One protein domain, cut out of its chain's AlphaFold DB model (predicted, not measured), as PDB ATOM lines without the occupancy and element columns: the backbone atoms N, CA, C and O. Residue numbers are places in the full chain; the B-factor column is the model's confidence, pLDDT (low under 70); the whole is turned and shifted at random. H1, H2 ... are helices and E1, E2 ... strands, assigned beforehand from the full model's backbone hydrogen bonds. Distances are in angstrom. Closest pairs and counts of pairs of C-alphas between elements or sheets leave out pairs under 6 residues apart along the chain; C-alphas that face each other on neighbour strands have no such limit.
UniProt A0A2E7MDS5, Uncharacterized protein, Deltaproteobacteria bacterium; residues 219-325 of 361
ATOM      1  N   VAL A 219      49.998 -53.021 -59.458       91.19
ATOM      2  CA  VAL A 219      48.597 -53.466 -59.353       91.19
ATOM      3  C   VAL A 219      48.423 -54.388 -58.150       91.19
ATOM      4  O   VAL A 219      47.657 -54.058 -57.242       91.19
ATOM      5  N   ASP A 220      49.206 -55.464 -58.080       92.69
ATOM      6  CA  ASP A 220      49.137 -56.445 -56.995       92.69
ATOM      7  C   ASP A 220      49.414 -55.795 -55.630       92.69
ATOM      8  O   ASP A 220      48.744 -56.082 -54.637       92.69
ATOM      9  N   HIS A 221      50.367 -54.855 -55.575       93.69
ATOM     10  CA  HIS A 221      50.654 -54.094 -54.361       93.69
ATOM     11  C   HIS A 221      49.453 -53.258 -53.912       93.69
ATOM     12  O   HIS A 221      49.077 -53.323 -52.744       93.69
ATOM     13  N   THR A 222      48.819 -52.496 -54.809       91.75
ATOM     14  CA  THR A 222      47.646 -51.678 -54.444       91.75
ATOM     15  C   THR A 222      46.468 -52.518 -53.960       91.75
ATOM     16  O   THR A 222      45.762 -52.110 -53.040       91.75
ATOM     17  N   GLU A 223      46.282 -53.715 -54.508       90.56
ATOM     18  CA  GLU A 223      45.245 -54.643 -54.058       90.56
ATOM     19  C   GLU A 223      45.535 -55.209 -52.679       90.56
ATOM     20  O   GLU A 223      44.672 -55.157 -51.808       90.56
ATOM     21  N   ASN A 224      46.771 -55.641 -52.436       92.81
ATOM     22  CA  ASN A 224      47.186 -56.057 -51.105       92.81
ATOM     23  C   ASN A 224      46.993 -54.923 -50.076       92.81
ATOM     24  O   ASN A 224      46.566 -55.163 -48.950       92.81
ATOM     25  N   MET A 225      47.230 -53.664 -50.460       93.38
ATOM     26  CA  MET A 225      46.949 -52.506 -49.600       93.38
ATOM     27  C   MET A 225      45.445 -52.337 -49.322       93.38
ATOM     28  O   MET A 225      45.069 -51.974 -48.205       93.38
ATOM     29  N   VAL A 226      44.579 -52.623 -50.300       91.62
ATOM     30  CA  VAL A 226      43.122 -52.668 -50.105       91.62
ATOM     31  C   VAL A 226      42.744 -53.762 -49.106       91.62
ATOM     32  O   VAL A 226      42.035 -53.462 -48.145       91.62
ATOM     33  N   ASP A 227      43.259 -54.977 -49.257       92.69
ATOM     34  CA  ASP A 227      42.957 -56.094 -48.356       92.69
ATOM     35  C   ASP A 227      43.425 -55.810 -46.924       92.69
ATOM     36  O   ASP A 227      42.628 -55.845 -45.982       92.69
ATOM     37  N   VAL A 228      44.674 -55.361 -46.762       94.69
ATOM     38  CA  VAL A 228      45.215 -54.943 -45.459       94.69
ATOM     39  C   VAL A 228      44.350 -53.851 -44.823       94.69
ATOM     40  O   VAL A 228      44.131 -53.844 -43.610       94.69
ATOM     41  N   SER A 229      43.820 -52.921 -45.618       93.06
ATOM     42  CA  SER A 229      42.963 -51.853 -45.100       93.06
ATOM     43  C   SER A 229      41.607 -52.361 -44.582       93.06
ATOM     44  O   SER A 229      41.057 -51.789 -43.632       93.06
ATOM     45  N   TYR A 230      41.071 -53.445 -45.154       92.44
ATOM     46  CA  TYR A 230      39.887 -54.126 -44.624       92.44
ATOM     47  C   TYR A 230      40.201 -54.867 -43.324       92.44
ATOM     48  O   TYR A 230      39.422 -54.778 -42.366       92.44
ATOM     49  N   ASP A 231      41.357 -55.520 -43.247       95.56
ATOM     50  CA  ASP A 231      41.801 -56.214 -42.039       95.56
ATOM     51  C   ASP A 231      42.022 -55.243 -40.873       95.56
ATOM     52  O   ASP A 231      41.539 -55.483 -39.761       95.56
ATOM     53  N   MET A 232      42.667 -54.099 -41.125       95.81
ATOM     54  CA  MET A 232      42.827 -53.027 -40.136       95.81
ATOM     55  C   MET A 232      41.468 -52.512 -39.647       95.81
ATOM     56  O   MET A 232      41.238 -52.390 -38.442       95.81
ATOM     57  N   ALA A 233      40.524 -52.261 -40.562       92.88
ATOM     58  CA  ALA A 233      39.182 -51.808 -40.197       92.88
ATOM     59  C   ALA A 233      38.432 -52.844 -39.340       92.88
ATOM     60  O   ALA A 233      37.749 -52.477 -38.377       92.88
ATOM     61  N   THR A 234      38.590 -54.132 -39.653       94.81
ATOM     62  CA  THR A 234      38.015 -55.247 -38.890       94.81
ATOM     63  C   THR A 234      38.628 -55.339 -37.495       94.81
ATOM     64  O   THR A 234      37.899 -55.429 -36.501       94.81
ATOM     65  N   ALA A 235      39.956 -55.245 -37.390       96.19
ATOM     66  CA  ALA A 235      40.666 -55.240 -36.116       96.19
ATOM     67  C   ALA A 235      40.227 -54.069 -35.224       96.19
ATOM     68  O   ALA A 235      39.899 -54.284 -34.055       96.19
ATOM     69  N   ARG A 236      40.120 -52.866 -35.799       94.31
ATOM     70  CA  ARG A 236      39.629 -51.660 -35.122       94.31
ATOM     71  C   ARG A 236      38.194 -51.815 -34.622       94.31
ATOM     72  O   ARG A 236      37.889 -51.449 -33.489       94.31
ATOM     73  N   LYS A 237      37.297 -52.378 -35.443       95.19
ATOM     74  CA  LYS A 237      35.898 -52.637 -35.052       95.19
ATOM     75  C   LYS A 237      35.822 -53.613 -33.877       95.19
ATOM     76  O   LYS A 237      35.091 -53.364 -32.923       95.19
ATOM     77  N   ARG A 238      36.599 -54.700 -33.918       96.12
ATOM     78  CA  ARG A 238      36.693 -55.654 -32.804       96.12
ATOM     79  C   ARG A 238      37.180 -54.972 -31.528       96.12
ATOM     80  O   ARG A 238      36.570 -55.187 -30.482       96.12
ATOM     81  N   TYR A 239      38.236 -54.163 -31.613       96.00
ATOM     82  CA  TYR A 239      38.771 -53.458 -30.450       96.00
ATOM     83  C   TYR A 239      37.728 -52.518 -29.844       96.00
ATOM     84  O   TYR A 239      37.434 -52.630 -28.660       96.00
ATOM     85  N   ARG A 240      37.060 -51.696 -30.663       95.44
ATOM     86  CA  ARG A 240      35.984 -50.803 -30.204       95.44
ATOM     87  C   ARG A 240      34.854 -51.544 -29.486       95.44
ATOM     88  O   ARG A 240      34.348 -51.059 -28.485       95.44
ATOM     89  N   ASN A 241      34.457 -52.706 -30.000       96.38
ATOM     90  CA  ASN A 241      33.311 -53.444 -29.471       96.38
ATOM     91  C   ASN A 241      33.638 -54.280 -28.227       96.38
ATOM     92  O   ASN A 241      32.732 -54.624 -27.478       96.38
ATOM     93  N   THR A 242      34.898 -54.682 -28.042       96.19
ATOM     94  CA  THR A 242      35.262 -55.703 -27.037       96.19
ATOM     95  C   THR A 242      36.433 -55.320 -26.138       96.19
ATOM     96  O   THR A 242      36.718 -56.040 -25.185       96.19
ATOM     97  N   GLY A 243      37.173 -54.261 -26.468       92.56
ATOM     98  CA  GLY A 243      38.464 -53.924 -25.863       92.56
ATOM     99  C   GLY A 243      39.598 -54.903 -26.200       92.56
ATOM    100  O   GLY A 243      40.696 -54.776 -25.664       92.56
ATOM    101  N   ARG A 244      39.373 -55.901 -27.072       91.19
ATOM    102  CA  ARG A 244      40.350 -56.965 -27.363       91.19
ATOM    103  C   ARG A 244      41.142 -56.700 -28.643       91.19
ATOM    104  O   ARG A 244      40.572 -56.415 -29.697       91.19
ATOM    105  N   VAL A 245      42.455 -56.910 -28.566       93.12
ATOM    106  CA  VAL A 245      43.392 -56.903 -29.702       93.12
ATOM    107  C   VAL A 245      44.058 -58.268 -29.867       93.12
ATOM    108  O   VAL A 245      44.292 -58.973 -28.886       93.12
ATOM    109  N   VAL A 246      44.389 -58.638 -31.107       94.50
ATOM    110  CA  VAL A 246      45.206 -59.832 -31.371       94.50
ATOM    111  C   VAL A 246      46.664 -59.496 -31.103       94.50
ATOM    112  O   VAL A 246      47.213 -58.557 -31.680       94.50
ATOM    113  N   LYS A 247      47.280 -60.278 -30.221       94.56
ATOM    114  CA  LYS A 247      48.695 -60.175 -29.871       94.56
ATOM    115  C   LYS A 247      49.487 -61.201 -30.683       94.56
ATOM    116  O   LYS A 247      49.012 -62.313 -30.892       94.56
ATOM    117  N   ASN A 248      50.701 -60.840 -31.091       95.62
ATOM    118  CA  ASN A 248      51.671 -61.769 -31.667       95.62
ATOM    119  C   ASN A 248      52.868 -61.874 -30.713       95.62
ATOM    120  O   ASN A 248      53.715 -60.983 -30.689       95.62
ATOM    121  N   SER A 249      52.928 -62.940 -29.911       93.38
ATOM    122  CA  SER A 249      54.023 -63.149 -28.951       93.38
ATOM    123  C   SER A 249      55.376 -63.349 -29.638       93.38
ATOM    124  O   SER A 249      56.390 -62.900 -29.108       93.38
ATOM    125  N   GLY A 250      55.399 -63.920 -30.848       94.50
ATOM    126  CA  GLY A 250      56.614 -64.042 -31.660       94.50
ATOM    127  C   GLY A 250      57.188 -62.689 -32.096       94.50
ATOM    128  O   GLY A 250      58.384 -62.576 -32.346       94.50
ATOM    129  N   ALA A 251      56.361 -61.637 -32.120       94.88
ATOM    130  CA  ALA A 251      56.802 -60.286 -32.449       94.88
ATOM    131  C   ALA A 251      57.410 -59.520 -31.254       94.88
ATOM    132  O   ALA A 251      58.015 -58.464 -31.447       94.88
ATOM    133  N   CYS A 252      57.238 -60.009 -30.019       94.38
ATOM    134  CA  CYS A 252      57.590 -59.258 -28.811       94.38
ATOM    135  C   CYS A 252      59.095 -59.035 -28.629       94.38
ATOM    136  O   CYS A 252      59.462 -58.028 -28.039       94.38
ATOM    137  N   MET A 253      59.939 -59.944 -29.129       93.12
ATOM    138  CA  MET A 253      61.404 -59.894 -28.988       93.12
ATOM    139  C   MET A 253      62.121 -59.887 -30.346       93.12
ATOM    140  O   MET A 253      63.264 -60.336 -30.458       93.12
ATOM    141  N   MET A 254      61.451 -59.425 -31.410       88.88
ATOM    142  CA  MET A 254      62.093 -59.341 -32.726       88.88
ATOM    143  C   MET A 254      63.363 -58.498 -32.657       88.88
ATOM    144  O   MET A 254      63.410 -57.473 -31.981       88.88
ATOM    145  N   TYR A 255      64.387 -58.932 -33.393       82.12
ATOM    146  CA  TYR A 255      65.710 -58.302 -33.396       82.12
ATOM    147  C   TYR A 255      66.357 -58.242 -32.004       82.12
ATOM    148  O   TYR A 255      67.135 -57.335 -31.716       82.12
ATOM    149  N   ASN A 256      66.015 -59.200 -31.133       85.06
ATOM    150  CA  ASN A 256      66.509 -59.292 -29.760       85.06
ATOM    151  C   ASN A 256      66.267 -58.013 -28.934       85.06
ATOM    152  O   ASN A 256      67.015 -57.706 -28.011       85.06
ATOM    153  N   THR A 257      65.235 -57.249 -29.294       85.81
ATOM    154  CA  THR A 257      64.853 -56.003 -28.628       85.81
ATOM    155  C   THR A 257      63.404 -56.137 -28.165       85.81
ATOM    156  O   THR A 257      62.553 -56.524 -28.973       85.81
ATOM    157  N   PRO A 258      63.088 -55.843 -26.891       90.75
ATOM    158  CA  PRO A 258      61.715 -55.895 -26.423       90.75
ATOM    159  C   PRO A 258      60.858 -54.867 -27.164       90.75
ATOM    160  O   PRO A 258      61.230 -53.707 -27.338       90.75
ATOM    161  N   CYS A 259      59.675 -55.289 -27.602       91.88
ATOM    162  CA  CYS A 259      58.662 -54.386 -28.125       91.88
ATOM    163  C   CYS A 259      58.325 -53.334 -27.062       91.88
ATOM    164  O   CYS A 259      58.042 -53.685 -25.919       91.88
ATOM    165  N   LYS A 260      58.240 -52.058 -27.454       90.50
ATOM    166  CA  LYS A 260      57.896 -50.950 -26.543       90.50
ATOM    167  C   LYS A 260      56.557 -51.105 -25.805       90.50
ATOM    168  O   LYS A 260      56.348 -50.507 -24.760       90.50
ATOM    169  N   PHE A 261      55.644 -51.932 -26.320       93.50
ATOM    170  CA  PHE A 261      54.362 -52.237 -25.670       93.50
ATOM    171  C   PHE A 261      54.356 -53.582 -24.931       93.50
ATOM    172  O   PHE A 261      53.284 -54.060 -24.558       93.50
ATOM    173  N   LEU A 262      55.513 -54.227 -24.736       93.50
ATOM    174  CA  LEU A 262      55.596 -55.523 -24.060       93.50
ATOM    175  C   LEU A 262      55.031 -55.444 -22.639       93.50
ATOM    176  O   LEU A 262      54.183 -56.266 -22.307       93.50
ATOM    177  N   GLY A 263      55.415 -54.424 -21.861       92.75
ATOM    178  CA  GLY A 263      54.895 -54.204 -20.504       92.75
ATOM    179  C   GLY A 263      53.373 -54.027 -20.464       92.75
ATOM    180  O   GLY A 263      52.697 -54.623 -19.630       92.75
ATOM    181  N   VAL A 264      52.811 -53.307 -21.440       92.81
ATOM    182  CA  VAL A 264      51.355 -53.129 -21.576       92.81
ATOM    183  C   VAL A 264      50.681 -54.460 -21.911       92.81
ATOM    184  O   VAL A 264      49.654 -54.825 -21.345       92.81
ATOM    185  N   CYS A 265      51.272 -55.235 -22.822       93.88
ATOM    186  CA  CYS A 265      50.722 -56.522 -23.231       93.88
ATOM    187  C   CYS A 265      50.810 -57.596 -22.139       93.88
ATOM    188  O   CYS A 265      49.935 -58.471 -22.125       93.88
ATOM    189  N   SER A 266      51.842 -57.551 -21.289       93.69
ATOM    190  CA  SER A 266      52.073 -58.468 -20.164       93.69
ATOM    191  C   SER A 266      51.348 -58.052 -18.880       93.69
ATOM    192  O   SER A 266      51.297 -58.845 -17.946       93.69
ATOM    193  N   GLY A 267      50.773 -56.845 -18.833       92.12
ATOM    194  CA  GLY A 267      50.110 -56.298 -17.645       92.12
ATOM    195  C   GLY A 267      51.074 -55.730 -16.598       92.12
ATOM    196  O   GLY A 267      50.666 -55.491 -15.468       92.12
ATOM    197  N   GLN A 268      52.343 -55.523 -16.957       92.88
ATOM    198  CA  GLN A 268      53.360 -54.907 -16.098       92.88
ATOM    199  C   GLN A 268      53.344 -53.373 -16.154       92.88
ATOM    200  O   GLN A 268      53.942 -52.732 -15.296       92.88
ATOM    201  N   SER A 269      52.698 -52.783 -17.162       91.25
ATOM    202  CA  SER A 269      52.513 -51.335 -17.289       91.25
ATOM    203  C   SER A 269      51.160 -50.992 -17.908       91.25
ATOM    204  O   SER A 269      50.500 -51.841 -18.511       91.25
ATOM    205  N   SER A 270      50.740 -49.738 -17.764       91.25
ATOM    206  CA  SER A 270      49.518 -49.194 -18.353       91.25
ATOM    207  C   SER A 270      49.846 -48.111 -19.379       91.25
ATOM    208  O   SER A 270      50.848 -47.410 -19.275       91.25
ATOM    209  N   LEU A 271      48.976 -47.933 -20.377       89.88
ATOM    210  CA  LEU A 271      49.053 -46.794 -21.310       89.88
ATOM    211  C   LEU A 271      48.707 -45.455 -20.640       89.88
ATOM    212  O   LEU A 271      48.875 -44.407 -21.255       89.88
ATOM    213  N   LEU A 272      48.208 -45.499 -19.402       88.38
ATOM    214  CA  LEU A 272      47.921 -44.326 -18.578       88.38
ATOM    215  C   LEU A 272      49.112 -43.905 -17.705       88.38
ATOM    216  O   LEU A 272      49.024 -42.882 -17.033       88.38
ATOM    217  N   ASP A 273      50.203 -44.678 -17.695       87.56
ATOM    218  CA  ASP A 273      51.409 -44.324 -16.943       87.56
ATOM    219  C   ASP A 273      52.040 -43.043 -17.519       87.56
ATOM    220  O   ASP A 273      52.053 -42.855 -18.738       87.56
ATOM    221  N   GLU A 274      52.641 -42.203 -16.665       81.06
ATOM    222  CA  GLU A 274      53.153 -40.859 -17.016       81.06
ATOM    223  C   GLU A 274      54.136 -40.829 -18.204       81.06
ATOM    224  O   GLU A 274      54.266 -39.816 -18.893       81.06
ATOM    225  N   GLY A 275      54.828 -41.939 -18.478       84.38
ATOM    226  CA  GLY A 275      55.776 -42.042 -19.588       84.38
ATOM    227  C   GLY A 275      55.131 -42.103 -20.978       84.38
ATOM    228  O   GLY A 275      55.814 -41.854 -21.977       84.38
ATOM    229  N   TRP A 276      53.841 -42.441 -21.073       89.81
ATOM    230  CA  TRP A 276      53.129 -42.523 -22.345       89.81
ATOM    231  C   TRP A 276      52.545 -41.177 -22.748       89.81
ATOM    232  O   TRP A 276      51.858 -40.504 -21.986       89.81
ATOM    233  N   LYS A 277      52.771 -40.809 -24.005       89.50
ATOM    234  CA  LYS A 277      52.185 -39.624 -24.630       89.50
ATOM    235  C   LYS A 277      51.341 -40.042 -25.824       89.50
ATOM    236  O   LYS A 277      51.569 -41.102 -26.410       89.50
ATOM    237  N   ASN A 278      50.381 -39.203 -26.193       88.94
ATOM    238  CA  ASN A 278      49.566 -39.390 -27.388       88.94
ATOM    239  C   ASN A 278      49.971 -38.376 -28.459       88.94
ATOM    240  O   ASN A 278      50.237 -37.219 -28.134       88.94
ATOM    241  N   ARG A 279      50.044 -38.804 -29.719       87.50
ATOM    242  CA  ARG A 279      50.209 -37.882 -30.846       87.50
ATOM    243  C   ARG A 279      48.854 -37.526 -31.425       87.50
ATOM    244  O   ARG A 279      48.072 -38.426 -31.726       87.50
ATOM    245  N   GLU A 280      48.626 -36.236 -31.630       83.94
ATOM    246  CA  GLU A 280      47.494 -35.757 -32.421       83.94
ATOM    247  C   GLU A 280      47.637 -36.241 -33.869       83.94
ATOM    248  O   GLU A 280      46.817 -37.037 -34.323       83.94
ATOM    249  N   HIS A 281      48.765 -35.907 -34.504       86.56
ATOM    250  CA  HIS A 281      49.175 -36.423 -35.812       86.56
ATOM    251  C   HIS A 281      49.950 -37.742 -35.692       86.56
ATOM    252  O   HIS A 281      51.016 -37.806 -35.068       86.56
ATOM    253  N   LYS A 282      49.436 -38.827 -36.276       88.12
ATOM    254  CA  LYS A 282      49.986 -40.185 -36.083       88.12
ATOM    255  C   LYS A 282      51.287 -40.430 -36.861       88.12
ATOM    256  O   LYS A 282      52.020 -41.358 -36.508       88.12
ATOM    257  N   PHE A 283      51.602 -39.595 -37.855       90.00
ATOM    258  CA  PHE A 283      52.772 -39.729 -38.739       90.00
ATOM    259  C   PHE A 283      53.632 -38.457 -38.727       90.00
ATOM    260  O   PHE A 283      53.601 -37.702 -39.693       90.00
ATOM    261  N   PRO A 284      54.410 -38.175 -37.667       87.31
ATOM    262  CA  PRO A 284      55.166 -36.918 -37.576       87.31
ATOM    263  C   PRO A 284      56.191 -36.720 -38.702       87.31
ATOM    264  O   PRO A 284      56.672 -35.611 -38.897       87.31
ATOM    265  N   GLU A 285      56.569 -37.784 -39.412       85.62
ATOM    266  CA  GLU A 285      57.463 -37.721 -40.564       85.62
ATOM    267  C   GLU A 285      56.786 -37.211 -41.846       85.62
ATOM    268  O   GLU A 285      57.477 -36.906 -42.819       85.62
ATOM    269  N   LEU A 286      55.451 -37.134 -41.861       91.94
ATOM    270  CA  LEU A 286      54.649 -36.678 -42.991       91.94
ATOM    271  C   LEU A 286      53.933 -35.365 -42.648       91.94
ATOM    272  O   LEU A 286      53.477 -35.201 -41.517       91.94
ATOM    273  N   PRO A 287      53.780 -34.444 -43.611       92.94
ATOM    274  CA  PRO A 287      52.899 -33.300 -43.450       92.94
ATOM    275  C   PRO A 287      51.431 -33.749 -43.458       92.94
ATOM    276  O   PRO A 287      51.101 -34.875 -43.842       92.94
ATOM    277  N   GLU A 288      50.540 -32.837 -43.087       90.62
ATOM    278  CA  GLU A 288      49.121 -32.980 -43.402       90.62
ATOM    279  C   GLU A 288      48.922 -32.868 -44.918       90.62
ATOM    280  O   GLU A 288      49.529 -32.025 -45.583       90.62
ATOM    281  N   PHE A 289      48.075 -33.731 -45.474       89.38
ATOM    282  CA  PHE A 289      47.780 -33.746 -46.903       89.38
ATOM    283  C   PHE A 289      46.362 -33.245 -47.158       89.38
ATOM    284  O   PHE A 289      45.416 -33.626 -46.466       89.38
ATOM    285  N   GLU A 290      46.195 -32.439 -48.202       85.81
ATOM    286  CA  GLU A 290      44.876 -31.985 -48.631       85.81
ATOM    287  C   GLU A 290      43.965 -33.180 -48.976       85.81
ATOM    288  O   GLU A 290      44.381 -34.138 -49.629       85.81
ATOM    289  N   GLY A 291      42.713 -33.146 -48.506       82.44
ATOM    290  CA  GLY A 291      41.740 -34.230 -48.694       82.44
ATOM    291  C   GLY A 291      41.920 -35.439 -47.762       82.44
ATOM    292  O   GLY A 291      41.085 -36.349 -47.769       82.44
ATOM    293  N   VAL A 292      42.960 -35.448 -46.922       86.12
ATOM    294  CA  VAL A 292      43.146 -36.440 -45.859       86.12
ATOM    295  C   VAL A 292      42.608 -35.870 -44.550       86.12
ATOM    296  O   VAL A 292      43.175 -34.950 -43.980       86.12
ATOM    297  N   HIS A 293      41.495 -36.424 -44.070       84.56
ATOM    298  CA  HIS A 293      40.810 -35.929 -42.865       84.56
ATOM    299  C   HIS A 293      40.942 -36.852 -41.642       84.56
ATOM    300  O   HIS A 293      40.482 -36.503 -40.560       84.56
ATOM    301  N   ASP A 294      41.498 -38.056 -41.808       88.31
ATOM    302  CA  ASP A 294      41.675 -39.030 -40.725       88.31
ATOM    303  C   ASP A 294      42.957 -39.839 -40.951       88.31
ATOM    304  O   ASP A 294      43.007 -40.707 -41.820       88.31
ATOM    305  N   ASP A 295      43.976 -39.621 -40.121       88.06
ATOM    306  CA  ASP A 295      45.240 -40.366 -40.154       88.06
ATOM    307  C   ASP A 295      45.054 -41.884 -40.123       88.06
ATOM    308  O   ASP A 295      45.817 -42.650 -40.719       88.06
ATOM    309  N   ARG A 296      43.990 -42.372 -39.477       88.56
ATOM    310  CA  ARG A 296      43.724 -43.811 -39.400       88.56
ATOM    311  C   ARG A 296      43.375 -44.403 -40.760       88.56
ATOM    312  O   ARG A 296      43.373 -45.627 -40.885       88.56
ATOM    313  N   THR A 297      43.142 -43.605 -41.795       90.69
ATOM    314  CA  THR A 297      42.936 -44.090 -43.165       90.69
ATOM    315  C   THR A 297      44.179 -43.975 -44.053       90.69
ATOM    316  O   THR A 297      44.145 -44.430 -45.200       90.69
ATOM    317  N   VAL A 298      45.288 -43.446 -43.524       94.69
ATOM    318  CA  VAL A 298      46.569 -43.308 -44.229       94.69
ATOM    319  C   VAL A 298      47.417 -44.570 -44.078       94.69
ATOM    320  O   VAL A 298      47.783 -44.987 -42.979       94.69
ATOM    321  N   LEU A 299      47.758 -45.197 -45.194       95.50
ATOM    322  CA  LEU A 299      48.532 -46.425 -45.264       95.50
ATOM    323  C   LEU A 299      49.962 -46.107 -45.692       95.50
ATOM    324  O   LEU A 299      50.271 -46.071 -46.882       95.50
ATOM    325  N   THR A 300      50.839 -45.921 -44.709       96.62
ATOM    326  CA  THR A 300      52.286 -45.879 -44.933       96.62
ATOM    327  C   THR A 300      52.879 -47.285 -44.944       96.62
ATOM    328  O   THR A 300      52.335 -48.210 -44.328       96.62
ATOM    329  N   HIS A 301      54.026 -47.464 -45.608       95.62
ATOM    330  CA  HIS A 301      54.747 -48.745 -45.594       95.62
ATOM    331  C   HIS A 301      55.049 -49.225 -44.158       95.62
ATOM    332  O   HIS A 301      54.814 -50.385 -43.812       95.62
ATOM    333  N   SER A 302      55.497 -48.313 -43.288       93.94
ATOM    334  CA  SER A 302      55.813 -48.597 -41.883       93.94
ATOM    335  C   SER A 302      54.583 -49.029 -41.072       93.94
ATOM    336  O   SER A 302      54.671 -49.966 -40.269       93.94
ATOM    337  N   ARG A 303      53.418 -48.404 -41.294       96.44
ATOM    338  CA  ARG A 303      52.160 -48.770 -40.625       96.44
ATOM    339  C   ARG A 303      51.638 -50.126 -41.072       96.44
ATOM    340  O   ARG A 303      51.249 -50.929 -40.223       96.44
ATOM    341  N   VAL A 304      51.655 -50.395 -42.376       97.06
ATOM    342  CA  VAL A 304      51.230 -51.685 -42.940       97.06
ATOM    343  C   VAL A 304      52.079 -52.821 -42.383       97.06
ATOM    344  O   VAL A 304      51.535 -53.773 -41.820       97.06
ATOM    345  N   ARG A 305      53.407 -52.669 -42.405       95.62
ATOM    346  CA  ARG A 305      54.329 -53.654 -41.828       95.62
ATOM    347  C   ARG A 305      54.110 -53.844 -40.325       95.62
ATOM    348  O   ARG A 305      54.183 -54.970 -39.834       95.62
ATOM    349  N   CYS A 306      53.814 -52.772 -39.585       96.19
ATOM    350  CA  CYS A 306      53.488 -52.852 -38.158       96.19
ATOM    351  C   CYS A 306      52.243 -53.715 -37.904       96.19
ATOM    352  O   CYS A 306      52.287 -54.606 -37.056       96.19
ATOM    353  N   PHE A 307      51.169 -53.503 -38.668       97.62
ATOM    354  CA  PHE A 307      49.937 -54.285 -38.547       97.62
ATOM    355  C   PHE A 307      50.147 -55.764 -38.876       97.62
ATOM    356  O   PHE A 307      49.776 -56.620 -38.074       97.62
ATOM    357  N   GLN A 308      50.805 -56.054 -40.003       96.06
ATOM    358  CA  GLN A 308      51.132 -57.421 -40.422       96.06
ATOM    359  C   GLN A 308      52.029 -58.140 -39.403       96.06
ATOM    360  O   GLN A 308      51.918 -59.346 -39.211       96.06
ATOM    361  N   THR A 309      52.899 -57.396 -38.716       96.00
ATOM    362  CA  THR A 309      53.744 -57.935 -37.648       96.00
ATOM    363  C   THR A 309      52.933 -58.227 -36.383       96.00
ATOM    364  O   THR A 309      53.027 -59.315 -35.816       96.00
ATOM    365  N   CYS A 310      52.182 -57.245 -35.878       97.38
ATOM    366  CA  CYS A 310      51.437 -57.371 -34.629       97.38
ATOM    367  C   CYS A 310      50.262 -56.377 -34.581       97.38
ATOM    368  O   CYS A 310      50.481 -55.182 -34.352       97.38
ATOM    369  N   PRO A 311      49.004 -56.853 -34.694       97.25
ATOM    370  CA  PRO A 311      47.824 -55.992 -34.632       97.25
ATOM    371  C   PRO A 311      47.697 -55.206 -33.320       97.25
ATOM    372  O   PRO A 311      47.248 -54.067 -33.338       97.25
ATOM    373  N   ALA A 312      48.128 -55.770 -32.184       96.75
ATOM    374  CA  ALA A 312      48.150 -55.051 -30.909       96.75
ATOM    375  C   ALA A 312      49.110 -53.851 -30.932       96.75
ATOM    376  O   ALA A 312      48.737 -52.760 -30.516       96.75
ATOM    377  N   LYS A 313      50.325 -54.025 -31.476       96.06
ATOM    378  CA  LYS A 313      51.287 -52.922 -31.627       96.06
ATOM    379  C   LYS A 313      50.727 -51.832 -32.540       96.06
ATOM    380  O   LYS A 313      50.867 -50.652 -32.233       96.06
ATOM    381  N   HIS A 314      50.093 -52.226 -33.646       97.06
ATOM    382  CA  HIS A 314      49.449 -51.290 -34.567       97.06
ATOM    383  C   HIS A 314      48.302 -50.519 -33.910       97.06
ATOM    384  O   HIS A 314      48.278 -49.300 -34.055       97.06
ATOM    385  N   GLN A 315      47.434 -51.184 -33.137       96.81
ATOM    386  CA  GLN A 315      46.361 -50.519 -32.394       96.81
ATOM    387  C   GLN A 315      46.931 -49.416 -31.495       96.81
ATOM    388  O   GLN A 315      46.586 -48.250 -31.661       96.81
ATOM    389  N   TYR A 316      47.869 -49.755 -30.608       94.81
ATOM    390  CA  TYR A 316      48.394 -48.779 -29.652       94.81
ATOM    391  C   TYR A 316      49.153 -47.638 -30.337       94.81
ATOM    392  O   TYR A 316      49.005 -46.480 -29.957       94.81
ATOM    393  N   GLN A 317      49.949 -47.941 -31.364       93.81
ATOM    394  CA  GLN A 317      50.806 -46.946 -32.005       93.81
ATOM    395  C   GLN A 317      50.075 -46.060 -33.018       93.81
ATOM    396  O   GLN A 317      50.323 -44.861 -33.043       93.81
ATOM    397  N   TYR A 318      49.229 -46.631 -33.876       94.88
ATOM    398  CA  TYR A 318      48.670 -45.922 -35.034       94.88
ATOM    399  C   TYR A 318      47.178 -45.623 -34.914       94.88
ATOM    400  O   TYR A 318      46.731 -44.622 -35.462       94.88
ATOM    401  N   GLU A 319      46.396 -46.459 -34.227       94.88
ATOM    402  CA  GLU A 319      44.979 -46.148 -33.988       94.88
ATOM    403  C   GLU A 319      44.830 -45.222 -32.781       94.88
ATOM    404  O   GLU A 319      44.181 -44.181 -32.878       94.88
ATOM    405  N   ASP A 320      45.480 -45.575 -31.670       93.12
ATOM    406  CA  ASP A 320      45.392 -44.808 -30.432       93.12
ATOM    407  C   ASP A 320      46.425 -43.671 -30.418       93.12
ATOM    408  O   ASP A 320      46.111 -42.565 -29.991       93.12
ATOM    409  N   GLY A 321      47.626 -43.874 -30.975       92.38
ATOM    410  CA  GLY A 321      48.671 -42.842 -31.090       92.38
ATOM    411  C   GLY A 321      49.652 -42.772 -29.927       92.38
ATOM    412  O   GLY A 321      50.262 -41.724 -29.716       92.38
ATOM    413  N   TYR A 322      49.793 -43.852 -29.159       92.62
ATOM    414  CA  TYR A 322      50.690 -43.901 -28.012       92.62
ATOM    415  C   TYR A 322      52.160 -44.038 -28.418       92.62
ATOM    416  O   TYR A 322      52.537 -44.859 -29.262       92.62
ATOM    417  N   TYR A 323      53.009 -43.260 -27.753       88.69
ATOM    418  CA  TYR A 323      54.459 -43.264 -27.928       88.69
ATOM    419  C   TYR A 323      55.173 -42.927 -26.609       88.69
ATOM    420  O   TYR A 323      54.561 -42.377 -25.691       88.69
ATOM    421  N   ARG A 324      56.468 -43.253 -26.512       83.06
ATOM    422  CA  ARG A 324      57.317 -42.923 -25.353       83.06
ATOM    423  C   ARG A 324      58.477 -42.061 -25.823       83.06
ATOM    424  O   ARG A 324      59.304 -42.519 -26.600       83.06
ATOM    425  N   ALA A 325      58.550 -40.824 -25.336       67.75
ATOM    426  CA  ALA A 325      59.534 -39.847 -25.810       67.75
ATOM    427  C   ALA A 325      60.997 -40.290 -25.596       67.75
ATOM    428  O   ALA A 325      61.834 -39.985 -26.433       67.75
TER     429      ALA A 325
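This is residues 219 to 325 of the 361 residues of an uncharacterized protein of Deltaproteobacteria bacterium (UniProt A0A2E7MDS5). A hairpin of two short helices, H3 and H4, makes the core, with the long helix H1 running past one side of it and a very small sheet of two strands, E1 and E2, on the other side of H4. Residues 219 to 224 of H1 stick out at one end, H2 sits away from the other helices, and long loops run round the outside, of which residues 287 to 293 stand free. The printed part has 107 residues, in the order H1, H2, E1, H3, H4, E2; the sheet is antiparallel and the class is mostly helix. The whole is compact, with a radius of gyration of the C-alphas of 14.3 A and spans of 42 by 32 by 27 A.

Start with H1, residues 219 to 242, which with its residues 225 to 232 alone only just touches H3, residues 301 to 309, with 3 pairs of C-alphas within 8 A. The closest are those of Val 228 and Val 304, 7.3 A apart, and the two helices run the same way at a steep tilt of 58 degrees. Further along, residues 235 to 236 of H1 alone only just touch H4, residues 311 to 320, also with 3 pairs; the closest C-alphas, of Ala 235 and Pro 311, are 7.3 A apart, and the lines are about perpendicular at 81 degrees. H2, residues 262 to 266, touches no helix; it is only just apart from H4, the closest C-alphas being 8.2 A apart. At E1, residues 276 to 278, look across to its antiparallel neighbour E2, residues 322 to 324: N 277 and O 323 are 2.9 A apart, within hydrogen-bond range, and their directions stand at 133 degrees. H3 and H4 form a helical hairpin and touch at a steep tilt of 42 degrees, opposite ways, their closest C-alphas those of Phe 307 and His 314, 5.0 A apart. The helix packing is mostly crossed, no touching pair being at a shallow tilt. In H1, H2 and H3 every O i to N i+4 pair is within hydrogen-bond range; in H4 it is 5 of 6.

Find C-alpha 219 at (48.597, -53.466, -59.353); from there H1 runs 35.0 A to C-alpha 242 at (35.262, -55.703, -27.037). H2 spans 6.0 A and E1 6.9 A. H3 and H4 each span 12.2 A, and E2 spans 7.2 A, ending at C-alpha 324 at (57.317, -42.923, -25.353).

The C-alphas of Val 219 and Glu 274 are the two farthest apart, at 44.4 A. The printed part has no cut. The links H1 to H2 and E1 to H3 are long, with 19 and 22 residues. The mean pLDDT of the printed part is 91.8, and residue 325 is under 70.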